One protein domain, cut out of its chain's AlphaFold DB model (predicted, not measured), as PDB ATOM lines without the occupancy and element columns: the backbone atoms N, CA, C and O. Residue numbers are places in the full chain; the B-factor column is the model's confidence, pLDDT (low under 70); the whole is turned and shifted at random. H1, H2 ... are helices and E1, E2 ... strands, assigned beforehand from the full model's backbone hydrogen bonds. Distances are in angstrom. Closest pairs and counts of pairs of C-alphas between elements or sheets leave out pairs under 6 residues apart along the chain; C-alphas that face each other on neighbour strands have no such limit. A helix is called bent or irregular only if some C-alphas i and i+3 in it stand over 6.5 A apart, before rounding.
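Overview. This is residues 4 to 99 of the 112 residues of an uncharacterized protein of Chromohalobacter japonicus (UniProt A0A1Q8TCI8). A strongly twisted sheet of four strands is sandwiched between helices, with the two arms of the bent helix H1 crossing one face and H2 running along the strands on the other. The last helix, H3, is off the sheet and close to the beginning of H2. The printed part has 96 residues, with three named helices and four named strands in the order H1 E1 E2 E3 H2 E4 H3. The sheet's order is E1 E2 E3 E4, mixed, and the class is mixed, helices and strands. The whole is compact, with a radius of gyration of the C-alphas of 13.1 A and spans of 36 by 31 by 27 A.

Arrangement. H1, residues 4 to 25, was assigned as one helix by its hydrogen bonds but is bent: C-alphas 12 and 15 are 9.3 A apart. Its arms H1a, residues 4 to 12, and H1b, residues 15 to 25, are themselves irregular, with C-alphas 8 and 11 at 7.3 A and C-alphas 15 and 18 at 7.9 A. E1, residues 30 to 33, E2, residues 39 to 45, and E3, residues 53 to 60, form a meander, each strand the antiparallel neighbour of the one before. N 32 and O 40 are 2.8 A apart in the hairpin E1 and E2, and N 41 and O 58 are 2.8 A apart in the hairpin E2 and E3. H1a and H1b are on the same face of this sheet, at heights of 7.5 A and 9.6 A, and run across the strands; the closest C-alphas of H1a and E3 are those of Ala 12 and Ala 58, 5.6 A. H2, residues 64 to 77, is on the opposite face at a height of 9.2 A and runs along the strands, at 17 degrees to E3 on the local plane. E4, residues 81 to 84, is parallel to E3, with N 56 and O 83 at 2.8 A; E3, H2 and E4 make a strand-helix-strand unit, two parallel neighbour strands with a helix between, and its crossover is right-handed. H3, residues 89 to 97, is close to H2 but not clearly touching, with the closest C-alphas, Pro 65 and Leu 94, 7.1 A apart. Every O i to N i+4 pair is within hydrogen-bond range in H2 and H3, against 3 of 5 in H1a and 6 of 7 in H1b.

Along the chain. H1a begins at C-alpha 4 (-24.729, 81.671, 157.608). H1b is 17.7 A long, E2 19.6 A, E3 20.9 A and H2 20.2 A. H3 ends at C-alpha 97 (2.067, 93.938, 164.955).

Size, cuts and confidence. The C-alphas farthest apart are those of Asp 36 and Thr 49, 37.9 A. The printed part has no cut and no long link. The mean pLDDT of the printed part is 92.1, and no printed residue is under 70.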
ATOM      1  N   GLU A   4     -25.150  80.421 156.960       93.44
ATOM      2  CA  GLU A   4     -24.729  81.671 157.608       93.44
ATOM      3  C   GLU A   4     -23.196  81.817 157.629       93.44
ATOM      4  O   GLU A   4     -22.657  82.899 157.381       93.44
ATOM      5  N   ASP A   5     -22.474  80.714 157.871       95.69
ATOM      6  CA  ASP A   5     -21.010  80.713 157.816       95.69
ATOM      7  C   ASP A   5     -20.512  81.053 156.405       95.69
ATOM      8  O   ASP A   5     -19.589  81.855 156.263       95.69
ATOM      9  N   ILE A   6     -21.127  80.468 155.369       93.75
ATOM     10  CA  ILE A   6     -20.761  80.707 153.965       93.75
ATOM     11  C   ILE A   6     -21.001  82.171 153.600       93.75
ATOM     12  O   ILE A   6     -20.102  82.810 153.057       93.75
ATOM     13  N   GLU A   7     -22.173  82.718 153.922       93.81
ATOM     14  CA  GLU A   7     -22.509  84.120 153.645       93.81
ATOM     15  C   GLU A   7     -21.511  85.080 154.303       93.81
ATOM     16  O   GLU A   7     -21.022  86.013 153.661       93.81
ATOM     17  N   THR A   8     -21.136  84.802 155.554       94.88
ATOM     18  CA  THR A   8     -20.189  85.626 156.314       94.88
ATOM     19  C   THR A   8     -18.761  85.523 155.768       94.88
ATOM     20  O   THR A   8     -18.056  86.528 155.660       94.88
ATOM     21  N   LEU A   9     -18.306  84.314 155.422       94.06
ATOM     22  CA  LEU A   9     -16.912  84.043 155.049       94.06
ATOM     23  C   LEU A   9     -16.619  84.211 153.557       94.06
ATOM     24  O   LEU A   9     -15.453  84.392 153.201       94.06
ATOM     25  N   SER A  10     -17.628  84.168 152.685       91.25
ATOM     26  CA  SER A  10     -17.455  84.217 151.224       91.25
ATOM     27  C   SER A  10     -16.545  85.369 150.748       91.25
ATOM     28  O   SER A  10     -15.596  85.104 150.000       91.25
ATOM     29  N   PRO A  11     -16.669  86.614 151.265       88.56
ATOM     30  CA  PRO A  11     -15.768  87.709 150.886       88.56
ATOM     31  C   PRO A  11     -14.297  87.501 151.282       88.56
ATOM     32  O   PRO A  11     -13.405  88.157 150.730       88.56
ATOM     33  N   ALA A  12     -14.027  86.661 152.284       89.50
ATOM     34  CA  ALA A  12     -12.683  86.340 152.755       89.50
ATOM     35  C   ALA A  12     -12.084  85.127 152.028       89.50
ATOM     36  O   ALA A  12     -10.877  85.122 151.793       89.50
ATOM     37  N   MET A  13     -12.907  84.143 151.648       89.44
ATOM     38  CA  MET A  13     -12.458  82.926 150.961       89.44
ATOM     39  C   MET A  13     -12.106  83.167 149.483       89.44
ATOM     40  O   MET A  13     -11.153  82.580 148.976       89.44
ATOM     41  N   GLY A  14     -12.816  84.072 148.798       87.38
ATOM     42  CA  GLY A  14     -12.531  84.409 147.397       87.38
ATOM     43  C   GLY A  14     -12.585  83.190 146.468       87.38
ATOM     44  O   GLY A  14     -13.500  82.381 146.574       87.38
ATOM     45  N   ASP A  15     -11.593  83.055 145.578       87.75
ATOM     46  CA  ASP A  15     -11.495  81.957 144.595       87.75
ATOM     47  C   ASP A  15     -11.438  80.553 145.239       87.75
ATOM     48  O   ASP A  15     -11.723  79.565 144.570       87.75
ATOM     49  N   ASP A  16     -11.061  80.455 146.519       89.31
ATOM     50  CA  ASP A  16     -10.830  79.185 147.216       89.31
ATOM     51  C   ASP A  16     -12.062  78.719 148.032       89.31
ATOM     52  O   ASP A  16     -11.977  77.751 148.787       89.31
ATOM     53  N   ALA A  17     -13.216  79.390 147.898       91.50
ATOM     54  CA  ALA A  17     -14.415  79.139 148.707       91.50
ATOM     55  C   ALA A  17     -14.891  77.679 148.691       91.50
ATOM     56  O   ALA A  17     -15.090  77.103 149.761       91.50
ATOM     57  N   ASP A  18     -15.021  77.067 147.512       93.38
ATOM     58  CA  ASP A  18     -15.497  75.682 147.387       93.38
ATOM     59  C   ASP A  18     -14.548  74.696 148.085       93.38
ATOM     60  O   ASP A  18     -14.986  73.818 148.827       93.38
ATOM     61  N   ILE A  19     -13.233  74.908 147.940       93.69
ATOM     62  CA  ILE A  19     -12.201  74.086 148.586       93.69
ATOM     63  C   ILE A  19     -12.319  74.189 150.111       93.69
ATOM     64  O   ILE A  19     -12.305  73.173 150.808       93.69
ATOM     65  N   VAL A  20     -12.467  75.406 150.642       93.81
ATOM     66  CA  VAL A  20     -12.596  75.633 152.089       93.81
ATOM     67  C   VAL A  20     -13.876  74.998 152.638       93.81
ATOM     68  O   VAL A  20     -13.845  74.371 153.701       93.81
ATOM     69  N   ILE A  21     -14.997  75.116 151.920       95.38
ATOM     70  CA  ILE A  21     -16.273  74.495 152.302       95.38
ATOM     71  C   ILE A  21     -16.125  72.971 152.373       95.38
ATOM     72  O   ILE A  21     -16.511  72.364 153.379       95.38
ATOM     73  N   ASP A  22     -15.528  72.360 151.350       96.00
ATOM     74  CA  ASP A  22     -15.312  70.916 151.284       96.00
ATOM     75  C   ASP A  22     -14.393  70.416 152.401       96.00
ATOM     76  O   ASP A  22     -14.655  69.379 153.014       96.00
ATOM     77  N   GLU A  23     -13.330  71.154 152.722       96.12
ATOM     78  CA  GLU A  23     -12.444  70.819 153.836       96.12
ATOM     79  C   GLU A  23     -13.137  70.893 155.195       96.12
ATOM     80  O   GLU A  23     -12.916  70.016 156.037       96.12
ATOM     81  N   VAL A  24     -13.991  71.896 155.414       96.69
ATOM     82  CA  VAL A  24     -14.783  71.995 156.645       96.69
ATOM     83  C   VAL A  24     -15.793  70.853 156.729       96.69
ATOM     84  O   VAL A  24     -15.929  70.228 157.779       96.69
ATOM     85  N   ASN A  25     -16.490  70.542 155.635       95.75
ATOM     86  CA  ASN A  25     -17.472  69.456 155.597       95.75
ATOM     87  C   ASN A  25     -16.822  68.077 155.783       95.75
ATOM     88  O   ASN A  25     -17.411  67.201 156.412       95.75
ATOM     89  N   ALA A  26     -15.593  67.900 155.296       96.31
ATOM     90  CA  ALA A  26     -14.804  66.690 155.497       96.31
ATOM     91  C   ALA A  26     -14.115  66.611 156.875       96.31
ATOM     92  O   ALA A  26     -13.407  65.641 157.142       96.31
ATOM     93  N   GLY A  27     -14.271  67.625 157.738       95.88
ATOM     94  CA  GLY A  27     -13.657  67.669 159.069       95.88
ATOM     95  C   GLY A  27     -12.150  67.948 159.075       95.88
ATOM     96  O   GLY A  27     -11.509  67.787 160.110       95.88
ATOM     97  N   ARG A  28     -11.576  68.374 157.941       96.00
ATOM     98  CA  ARG A  28     -10.159  68.768 157.830       96.00
ATOM     99  C   ARG A  28      -9.913  70.195 158.315       96.00
ATOM    100  O   ARG A  28      -8.821  70.502 158.772       96.00
ATOM    101  N   ALA A  29     -10.926  71.052 158.235       97.12
ATOM    102  CA  ALA A  29     -10.913  72.407 158.771       97.12
ATOM    103  C   ALA A  29     -12.111  72.623 159.707       97.12
ATOM    104  O   ALA A  29     -13.085  71.867 159.692       97.12
ATOM    105  N   LYS A  30     -12.052  73.668 160.532       97.19
ATOM    106  CA  LYS A  30     -13.097  74.005 161.498       97.19
ATOM    107  C   LYS A  30     -13.460  75.479 161.421       97.19
ATOM    108  O   LYS A  30     -12.588  76.340 161.350       97.19
ATOM    109  N   VAL A  31     -14.757  75.759 161.494       97.69
ATOM    110  CA  VAL A  31     -15.277  77.116 161.684       97.69
ATOM    111  C   VAL A  31     -15.347  77.408 163.178       97.69
ATOM    112  O   VAL A  31     -15.943  76.650 163.947       97.69
ATOM    113  N   LEU A  32     -14.738  78.512 163.585       97.25
ATOM    114  CA  LEU A  32     -14.892  79.121 164.896       97.25
ATOM    115  C   LEU A  32     -15.923  80.238 164.772       97.25
ATOM    116  O   LEU A  32     -15.694  81.224 164.065       97.25
ATOM    117  N   ALA A  33     -17.061  80.059 165.436       96.75
ATOM    118  CA  ALA A  33     -18.119  81.052 165.509       96.75
ATOM    119  C   ALA A  33     -17.998  81.866 166.796       96.75
ATOM    120  O   ALA A  33     -17.818  81.307 167.879       96.75
ATOM    121  N   TYR A  34     -18.105  83.185 166.662       96.38
ATOM    122  CA  TYR A  34     -18.036  84.125 167.774       96.38
ATOM    123  C   TYR A  34     -19.422  84.736 168.050       96.38
ATOM    124  O   TYR A  34     -20.226  84.856 167.121       96.38
ATOM    125  N   PRO A  35     -19.713  85.151 169.301       95.69
ATOM    126  CA  PRO A  35     -21.008  85.740 169.661       95.69
ATOM    127  C   PRO A  35     -21.369  87.020 168.896       95.69
ATOM    128  O   PRO A  35     -22.544  87.321 168.740       95.69
ATOM    129  N   ASP A  36     -20.370  87.761 168.413       95.56
ATOM    130  CA  ASP A  36     -20.541  88.987 167.622       95.56
ATOM    131  C   ASP A  36     -20.837  88.721 166.133       95.56
ATOM    132  O   ASP A  36     -20.830  89.641 165.321       95.56
ATOM    133  N   GLY A  37     -21.063  87.461 165.753       95.75
ATOM    134  CA  GLY A  37     -21.295  87.066 164.365       95.75
ATOM    135  C   GLY A  37     -20.015  86.824 163.564       95.75
ATOM    136  O   GLY A  37     -20.089  86.278 162.466       95.75
ATOM    137  N   SER A  38     -18.829  87.125 164.104       96.31
ATOM    138  CA  SER A  38     -17.576  86.841 163.400       96.31
ATOM    139  C   SER A  38     -17.392  85.340 163.180       96.31
ATOM    140  O   SER A  38     -17.835  84.504 163.981       96.31
ATOM    141  N   ARG A  39     -16.690  84.998 162.102       97.38
ATOM    142  CA  ARG A  39     -16.323  83.629 161.738       97.38
ATOM    143  C   ARG A  39     -14.848  83.574 161.370       97.38
ATOM    144  O   ARG A  39     -14.361  84.431 160.634       97.38
ATOM    145  N   ILE A  40     -14.144  82.555 161.854       96.44
ATOM    146  CA  ILE A  40     -12.772  82.239 161.432       96.44
ATOM    147  C   ILE A  40     -12.701  80.765 161.054       96.44
ATOM    148  O   ILE A  40     -13.138  79.908 161.817       96.44
ATOM    149  N   VAL A  41     -12.135  80.464 159.891       96.88
ATOM    150  CA  VAL A  41     -11.809  79.099 159.478       96.88
ATOM    151  C   VAL A  41     -10.364  78.810 159.840       96.88
ATOM    152  O   VAL A  41      -9.454  79.528 159.418       96.88
ATOM    153  N   VAL A  42     -10.165  77.745 160.610       96.88
ATOM    154  CA  VAL A  42      -8.847  77.253 161.006       96.88
ATOM    155  C   VAL A  42      -8.656  75.807 160.574       96.88
ATOM    156  O   VAL A  42      -9.606  75.023 160.532       96.88
ATOM    157  N   ARG A  43      -7.413  75.440 160.292       96.50
ATOM    158  CA  ARG A  43      -6.989  74.076 159.980       96.50
ATOM    159  C   ARG A  43      -5.741  73.765 160.790       96.50
ATOM    160  O   ARG A  43      -4.861  74.609 160.882       96.50
ATOM    161  N   LEU A  44      -5.675  72.581 161.389       95.69
ATOM    162  CA  LEU A  44      -4.459  72.121 162.051       95.69
ATOM    163  C   LEU A  44      -3.711  71.209 161.081       95.69
ATOM    164  O   LEU A  44      -4.230  70.164 160.693       95.69
ATOM    165  N   GLU A  45      -2.522  71.622 160.663       94.50
ATOM    166  CA  GLU A  45      -1.651  70.846 159.784       94.50
ATOM    167  C   GLU A  45      -0.589  70.139 160.622       94.50
ATOM    168  O   GLU A  45       0.053  70.745 161.478       94.50
ATOM    169  N   GLN A  46      -0.418  68.839 160.397       90.50
ATOM    170  CA  GLN A  46       0.602  68.039 161.061       90.50
ATOM    171  C   GLN A  46       1.646  67.610 160.036       90.50
ATOM    172  O   GLN A  46       1.305  67.054 158.995       90.50
ATOM    173  N   TYR A  47       2.914  67.850 160.355       83.19
ATOM    174  CA  TYR A  47       4.051  67.375 159.575       83.19
ATOM    175  C   TYR A  47       4.778  66.311 160.400       83.19
ATOM    176  O   TYR A  47       4.956  66.497 161.602       83.19
ATOM    177  N   ASP A  48       5.205  65.214 159.771       73.25
ATOM    178  CA  ASP A  48       5.657  63.984 160.450       73.25
ATOM    179  C   ASP A  48       6.630  64.199 161.620       73.25
ATOM    180  O   ASP A  48       6.548  63.511 162.636       73.25
ATOM    181  N   THR A  49       7.554  65.152 161.497       70.75
ATOM    182  CA  THR A  49       8.610  65.390 162.492       70.75
ATOM    183  C   THR A  49       8.531  66.758 163.168       70.75
ATOM    184  O   THR A  49       9.480  67.138 163.853       70.75
ATOM    185  N   GLN A  50       7.465  67.534 162.952       79.00
ATOM    186  CA  GLN A  50       7.339  68.891 163.493       79.00
ATOM    187  C   GLN A  50       6.097  69.026 164.369       79.00
ATOM    188  O   GLN A  50       5.126  68.281 164.232       79.00
ATOM    189  N   ALA A  51       6.135  69.995 165.284       87.94
ATOM    190  CA  ALA A  51       4.940  70.378 166.013       87.94
ATOM    191  C   ALA A  51       3.844  70.818 165.021       87.94
ATOM    192  O   ALA A  51       4.173  71.408 163.987       87.94
ATOM    193  N   PRO A  52       2.561  70.544 165.312       94.31
ATOM    194  CA  PRO A  52       1.471  70.993 164.459       94.31
ATOM    195  C   PRO A  52       1.486  72.508 164.212       94.31
ATOM    196  O   PRO A  52       1.947  73.300 165.039       94.31
ATOM    197  N   GLU A  53       0.942  72.908 163.070       94.56
ATOM    198  CA  GLU A  53       0.804  74.297 162.647       94.56
ATOM    199  C   GLU A  53      -0.683  74.640 162.516       94.56
ATOM    200  O   GLU A  53      -1.434  73.995 161.781       94.56
ATOM    201  N   LEU A  54      -1.129  75.660 163.248       96.44
ATOM    202  CA  LEU A  54      -2.474  76.203 163.131       96.44
ATOM    203  C   LEU A  54      -2.516  77.187 161.961       96.44
ATOM    204  O   LEU A  54      -1.975  78.292 162.026       96.44
ATOM    205  N   VAL A  55      -3.203  76.809 160.895       95.12
ATOM    206  CA  VAL A  55      -3.395  77.644 159.713       95.12
ATOM    207  C   VAL A  55      -4.723  78.379 159.818       95.12
ATOM    208  O   VAL A  55      -5.791  77.765 159.866       95.12
ATOM    209  N   ILE A  56      -4.669  79.709 159.828       94.88
ATOM    210  CA  ILE A  56      -5.844  80.570 159.691       94.88
ATOM    211  C   ILE A  56      -6.098  80.772 158.197       94.88
ATOM    212  O   ILE A  56      -5.307  81.406 157.492       94.88
ATOM    213  N   VAL A  57      -7.197  80.191 157.719       93.50
ATOM    214  CA  VAL A  57      -7.522  80.077 156.290       93.50
ATOM    215  C   VAL A  57      -8.330  81.280 155.816       93.50
ATOM    216  O   VAL A  57      -8.020  81.889 154.796       93.50
ATOM    217  N   ALA A  58      -9.362  81.643 156.576       93.12
ATOM    218  CA  ALA A  58     -10.251  82.755 156.271       93.12
ATOM    219  C   ALA A  58     -10.826  83.334 157.565       93.12
ATOM    220  O   ALA A  58     -10.969  82.631 158.563       93.12
ATOM    221  N   GLY A  59     -11.187  84.613 157.545       93.62
ATOM    222  CA  GLY A  59     -11.848  85.254 158.672       93.62
ATOM    223  C   GLY A  59     -12.635  86.483 158.241       93.62
ATOM    224  O   GLY A  59     -12.180  87.244 157.384       93.62
ATOM    225  N   ALA A  60     -13.806  86.663 158.839       93.94
ATOM    226  CA  ALA A  60     -14.690  87.799 158.616       93.94
ATOM    227  C   ALA A  60     -15.397  88.187 159.921       93.94
ATOM    228  O   ALA A  60     -15.715  87.325 160.740       93.94
ATOM    229  N   GLY A  61     -15.626  89.487 160.103       93.12
ATOM    230  CA  GLY A  61     -16.247  90.054 161.298       93.12
ATOM    231  C   GLY A  61     -15.390  91.129 161.963       93.12
ATOM    232  O   GLY A  61     -14.493  91.708 161.344       93.12
ATOM    233  N   GLU A  62     -15.700  91.408 163.223       93.06
ATOM    234  CA  GLU A  62     -15.077  92.473 164.007       93.06
ATOM    235  C   GLU A  62     -13.822  91.987 164.739       93.06
ATOM    236  O   GLU A  62     -13.556  90.788 164.818       93.06
ATOM    237  N   ASP A  63     -13.030  92.920 165.273       93.94
ATOM    238  CA  ASP A  63     -11.860  92.650 166.124       93.94
ATOM    239  C   ASP A  63     -10.949  91.503 165.635       93.94
ATOM    240  O   ASP A  63     -10.594  90.573 166.363       93.94
ATOM    241  N   ALA A  64     -10.555  91.557 164.360       90.31
ATOM    242  CA  ALA A  64      -9.578  90.614 163.823       90.31
ATOM    243  C   ALA A  64      -8.267  90.569 164.645       90.31
ATOM    244  O   ALA A  64      -7.781  89.462 164.881       90.31
ATOM    245  N   PRO A  65      -7.687  91.697 165.125       91.56
ATOM    246  CA  PRO A  65      -6.480  91.653 165.949       91.56
ATOM    247  C   PRO A  65      -6.646  90.845 167.238       91.56
ATOM    248  O   PRO A  65      -5.823  89.968 167.494       91.56
ATOM    249  N   GLY A  66      -7.694  91.107 168.028       94.75
ATOM    250  CA  GLY A  66      -7.911  90.421 169.302       94.75
ATOM    251  C   GLY A  66      -8.187  88.933 169.114       94.75
ATOM    252  O   GLY A  66      -7.606  88.096 169.808       94.75
ATOM    253  N   LYS A  67      -8.990  88.575 168.105       95.50
ATOM    254  CA  LYS A  67      -9.285  87.169 167.790       95.50
ATOM    255  C   LYS A  67      -8.054  86.407 167.300       95.50
ATOM    256  O   LYS A  67      -7.838  85.277 167.730       95.50
ATOM    257  N   VAL A  68      -7.228  87.011 166.441       94.44
ATOM    258  CA  VAL A  68      -5.973  86.387 165.984       94.44
ATOM    259  C   VAL A  68      -4.976  86.259 167.136       94.44
ATOM    260  O   VAL A  68      -4.364  85.202 167.267       94.44
ATOM    261  N   ALA A  69      -4.852  87.265 168.006       95.50
ATOM    262  CA  ALA A  69      -4.001  87.184 169.195       95.50
ATOM    263  C   ALA A  69      -4.419  86.021 170.114       95.50
ATOM    264  O   ALA A  69      -3.590  85.187 170.459       95.50
ATOM    265  N   ALA A  70      -5.717  85.879 170.401       96.25
ATOM    266  CA  ALA A  70      -6.231  84.779 171.222       96.25
ATOM    267  C   ALA A  70      -5.986  83.386 170.602       96.25
ATOM    268  O   ALA A  70      -5.779  82.401 171.323       96.25
ATOM    269  N   LEU A  71      -6.003  83.285 169.267       96.06
ATOM    270  CA  LEU A  71      -5.622  82.058 168.561       96.06
ATOM    271  C   LEU A  71      -4.128  81.765 168.708       96.06
ATOM    272  O   LEU A  71      -3.777  80.610 168.944       96.06
ATOM    273  N   CYS A  72      -3.272  82.786 168.634       95.69
ATOM    274  CA  CYS A  72      -1.833  82.646 168.861       95.69
ATOM    275  C   CYS A  72      -1.532  82.195 170.295       95.69
ATOM    276  O   CYS A  72      -0.832  81.204 170.472       95.69
ATOM    277  N   ASP A  73      -2.148  82.818 171.301       96.50
ATOM    278  CA  ASP A  73      -2.000  82.420 172.711       96.50
ATOM    279  C   ASP A  73      -2.485  80.985 172.963       96.50
ATOM    280  O   ASP A  73      -1.996  80.259 173.832       96.50
ATOM    281  N   THR A  74      -3.506  80.553 172.223       96.12
ATOM    282  CA  THR A  74      -3.978  79.173 172.298       96.12
ATOM    283  C   THR A  74      -2.973  78.228 171.659       96.12
ATOM    284  O   THR A  74      -2.596  77.260 172.307       96.12
ATOM    285  N   ALA A  75      -2.511  78.514 170.441       95.25
ATOM    286  CA  ALA A  75      -1.514  77.708 169.745       95.25
ATOM    287  C   ALA A  75      -0.216  77.564 170.558       95.25
ATOM    288  O   ALA A  75       0.257  76.443 170.732       95.25
ATOM    289  N   ASP A  76       0.282  78.653 171.145       95.00
ATOM    290  CA  ASP A  76       1.488  78.664 171.981       95.00
ATOM    291  C   ASP A  76       1.370  77.715 173.186       95.00
ATOM    292  O   ASP A  76       2.246  76.885 173.425       95.00
ATOM    293  N   ARG A  77       0.219  77.718 173.878       96.56
ATOM    294  CA  ARG A  77      -0.052  76.783 174.991       96.56
ATOM    295  C   ARG A  77      -0.040  75.311 174.581       96.56
ATOM    296  O   ARG A  77       0.195  74.454 175.429       96.56
ATOM    297  N   TRP A  78      -0.302  75.016 173.311       94.19
ATOM    298  CA  TRP A  78      -0.231  73.665 172.753       94.19
ATOM    299  C   TRP A  78       1.113  73.362 172.070       94.19
ATOM    300  O   TRP A  78       1.304  72.251 171.573       94.19
ATOM    301  N   GLY A  79       2.048  74.320 172.055       94.50
ATOM    302  CA  GLY A  79       3.329  74.207 171.361       94.50
ATOM    303  C   GLY A  79       3.202  74.233 169.836       94.50
ATOM    304  O   GLY A  79       4.053  73.673 169.149       94.50
ATOM    305  N   TRP A  80       2.131  74.821 169.301       95.19
ATOM    306  CA  TRP A  80       1.878  74.923 167.865       95.19
ATOM    307  C   TRP A  80       2.390  76.246 167.304       95.19
ATOM    308  O   TRP A  80       2.309  77.291 167.949       95.19
ATOM    309  N   SER A  81       2.854  76.210 166.058       93.88
ATOM    310  CA  SER A  81       3.094  77.434 165.284       93.88
ATOM    311  C   SER A  81       1.790  77.929 164.647       93.88
ATOM    312  O   SER A  81       0.817  77.180 164.557       93.88
ATOM    313  N   VAL A  82       1.740  79.194 164.213       94.69
ATOM    314  CA  VAL A  82       0.564  79.768 163.538       94.69
ATOM    315  C   VAL A  82       0.957  80.358 162.192       94.69
ATOM    316  O   VAL A  82       1.897  81.148 162.103       94.69
ATOM    317  N   ARG A  83       0.185  80.035 161.152       93.38
ATOM    318  CA  ARG A  83       0.344  80.589 159.804       93.38
ATOM    319  C   ARG A  83      -0.947  81.225 159.317       93.38
ATOM    320  O   ARG A  83      -2.043  80.751 159.593       93.38
ATOM    321  N   PHE A  84      -0.809  82.309 158.560       88.94
ATOM    322  CA  PHE A  84      -1.927  83.028 157.961       88.94
ATOM    323  C   PHE A  84      -1.639  83.265 156.478       88.94
ATOM    324  O   PHE A  84      -0.638  83.898 156.137       88.94
ATOM    325  N   HIS A  85      -2.526  82.819 155.588       81.62
ATOM    326  CA  HIS A  85      -2.414  83.129 154.161       81.62
ATOM    327  C   HIS A  85      -3.229  84.377 153.825       81.62
ATOM    328  O   HIS A  85      -4.438  84.436 154.036       81.62
ATOM    329  N   THR A  86      -2.581  85.410 153.282       79.88
ATOM    330  CA  THR A  86      -3.296  86.597 152.810       79.88
ATOM    331  C   THR A  86      -2.657  87.211 151.578       79.88
ATOM    332  O   THR A  86      -1.443  87.352 151.483       79.88
ATOM    333  N   LYS A  87      -3.506  87.638 150.641       77.25
ATOM    334  CA  LYS A  87      -3.117  88.471 149.494       77.25
ATOM    335  C   LYS A  87      -3.273  89.970 149.792       77.25
ATOM    336  O   LYS A  87      -2.977  90.790 148.930       77.25
ATOM    337  N   ARG A  88      -3.781  90.351 150.977       79.31
ATOM    338  CA  ARG A  88      -4.124  91.741 151.334       79.31
ATOM    339  C   ARG A  88      -2.967  92.399 152.106       79.31
ATOM    340  O   ARG A  88      -2.780  92.084 153.281       79.31
ATOM    341  N   PRO A  89      -2.247  93.388 151.535       79.25
ATOM    342  CA  PRO A  89      -1.099  94.012 152.206       79.25
ATOM    343  C   PRO A  89      -1.445  94.692 153.539       79.25
ATOM    344  O   PRO A  89      -0.631  94.732 154.458       79.25
ATOM    345  N   ALA A  90      -2.664  95.231 153.659       82.69
ATOM    346  CA  ALA A  90      -3.137  95.836 154.903       82.69
ATOM    347  C   ALA A  90      -3.211  94.822 156.055       82.69
ATOM    348  O   ALA A  90      -2.865  95.168 157.183       82.69
ATOM    349  N   LEU A  91      -3.591  93.576 155.759       82.62
ATOM    350  CA  LEU A  91      -3.652  92.513 156.754       82.62
ATOM    351  C   LEU A  91      -2.248  92.058 157.165       82.62
ATOM    352  O   LEU A  91      -2.004  91.869 158.348       82.62
ATOM    353  N   GLY A  92      -1.295  92.011 156.228       85.19
ATOM    354  CA  GLY A  92       0.114  91.740 156.548       85.19
ATOM    355  C   GLY A  92       0.699  92.717 157.578       85.19
ATOM    356  O   GLY A  92       1.370  92.300 158.517       85.19
ATOM    357  N   ARG A  93       0.376  94.017 157.481       86.31
ATOM    358  CA  ARG A  93       0.809  95.016 158.481       86.31
ATOM    359  C   ARG A  93       0.190  94.797 159.862       86.31
ATOM    360  O   ARG A  93       0.838  95.086 160.862       86.31
ATOM    361  N   LEU A  94      -1.061  94.342 159.915       86.94
ATOM    362  CA  LEU A  94      -1.732  93.993 161.167       86.94
ATOM    363  C   LEU A  94      -1.060  92.771 161.795       86.94
ATOM    364  O   LEU A  94      -0.687  92.828 162.961       86.94
ATOM    365  N   LEU A  95      -0.837  91.717 161.009       90.25
ATOM    366  CA  LEU A  95      -0.179  90.490 161.460       90.25
ATOM    367  C   LEU A  95       1.241  90.763 161.980       90.25
ATOM    368  O   LEU A  95       1.614  90.247 163.027       90.25
ATOM    369  N   ALA A  96       1.998  91.651 161.330       90.44
ATOM    370  CA  ALA A  96       3.323  92.049 161.808       90.44
ATOM    371  C   ALA A  96       3.302  92.665 163.222       90.44
ATOM    372  O   ALA A  96       4.221  92.446 164.006       90.44
ATOM    373  N   ARG A  97       2.239  93.400 163.588       90.00
ATOM    374  CA  ARG A  97       2.067  93.938 164.955       90.00
ATOM    375  C   ARG A  97       1.749  92.856 165.986       90.00
ATOM    376  O   ARG A  97       1.935  93.097 167.172       90.00
ATOM    377  N   LEU A  98       1.276  91.699 165.533       89.38
ATOM    378  CA  LEU A  98       1.021  90.513 166.348       89.38
ATOM    379  C   LEU A  98       2.223  89.551 166.365       89.38
ATOM    380  O   LEU A  98       2.091  88.428 166.832       89.38
ATOM    381  N   GLY A  99       3.384  89.967 165.843       91.69
ATOM    382  CA  GLY A  99       4.607  89.160 165.842       91.69
ATOM    383  C   GLY A  99       4.738  88.181 164.672       91.69
ATOM    384  O   GLY A  99       5.678  87.395 164.652       91.69
TER     385      GLY A  99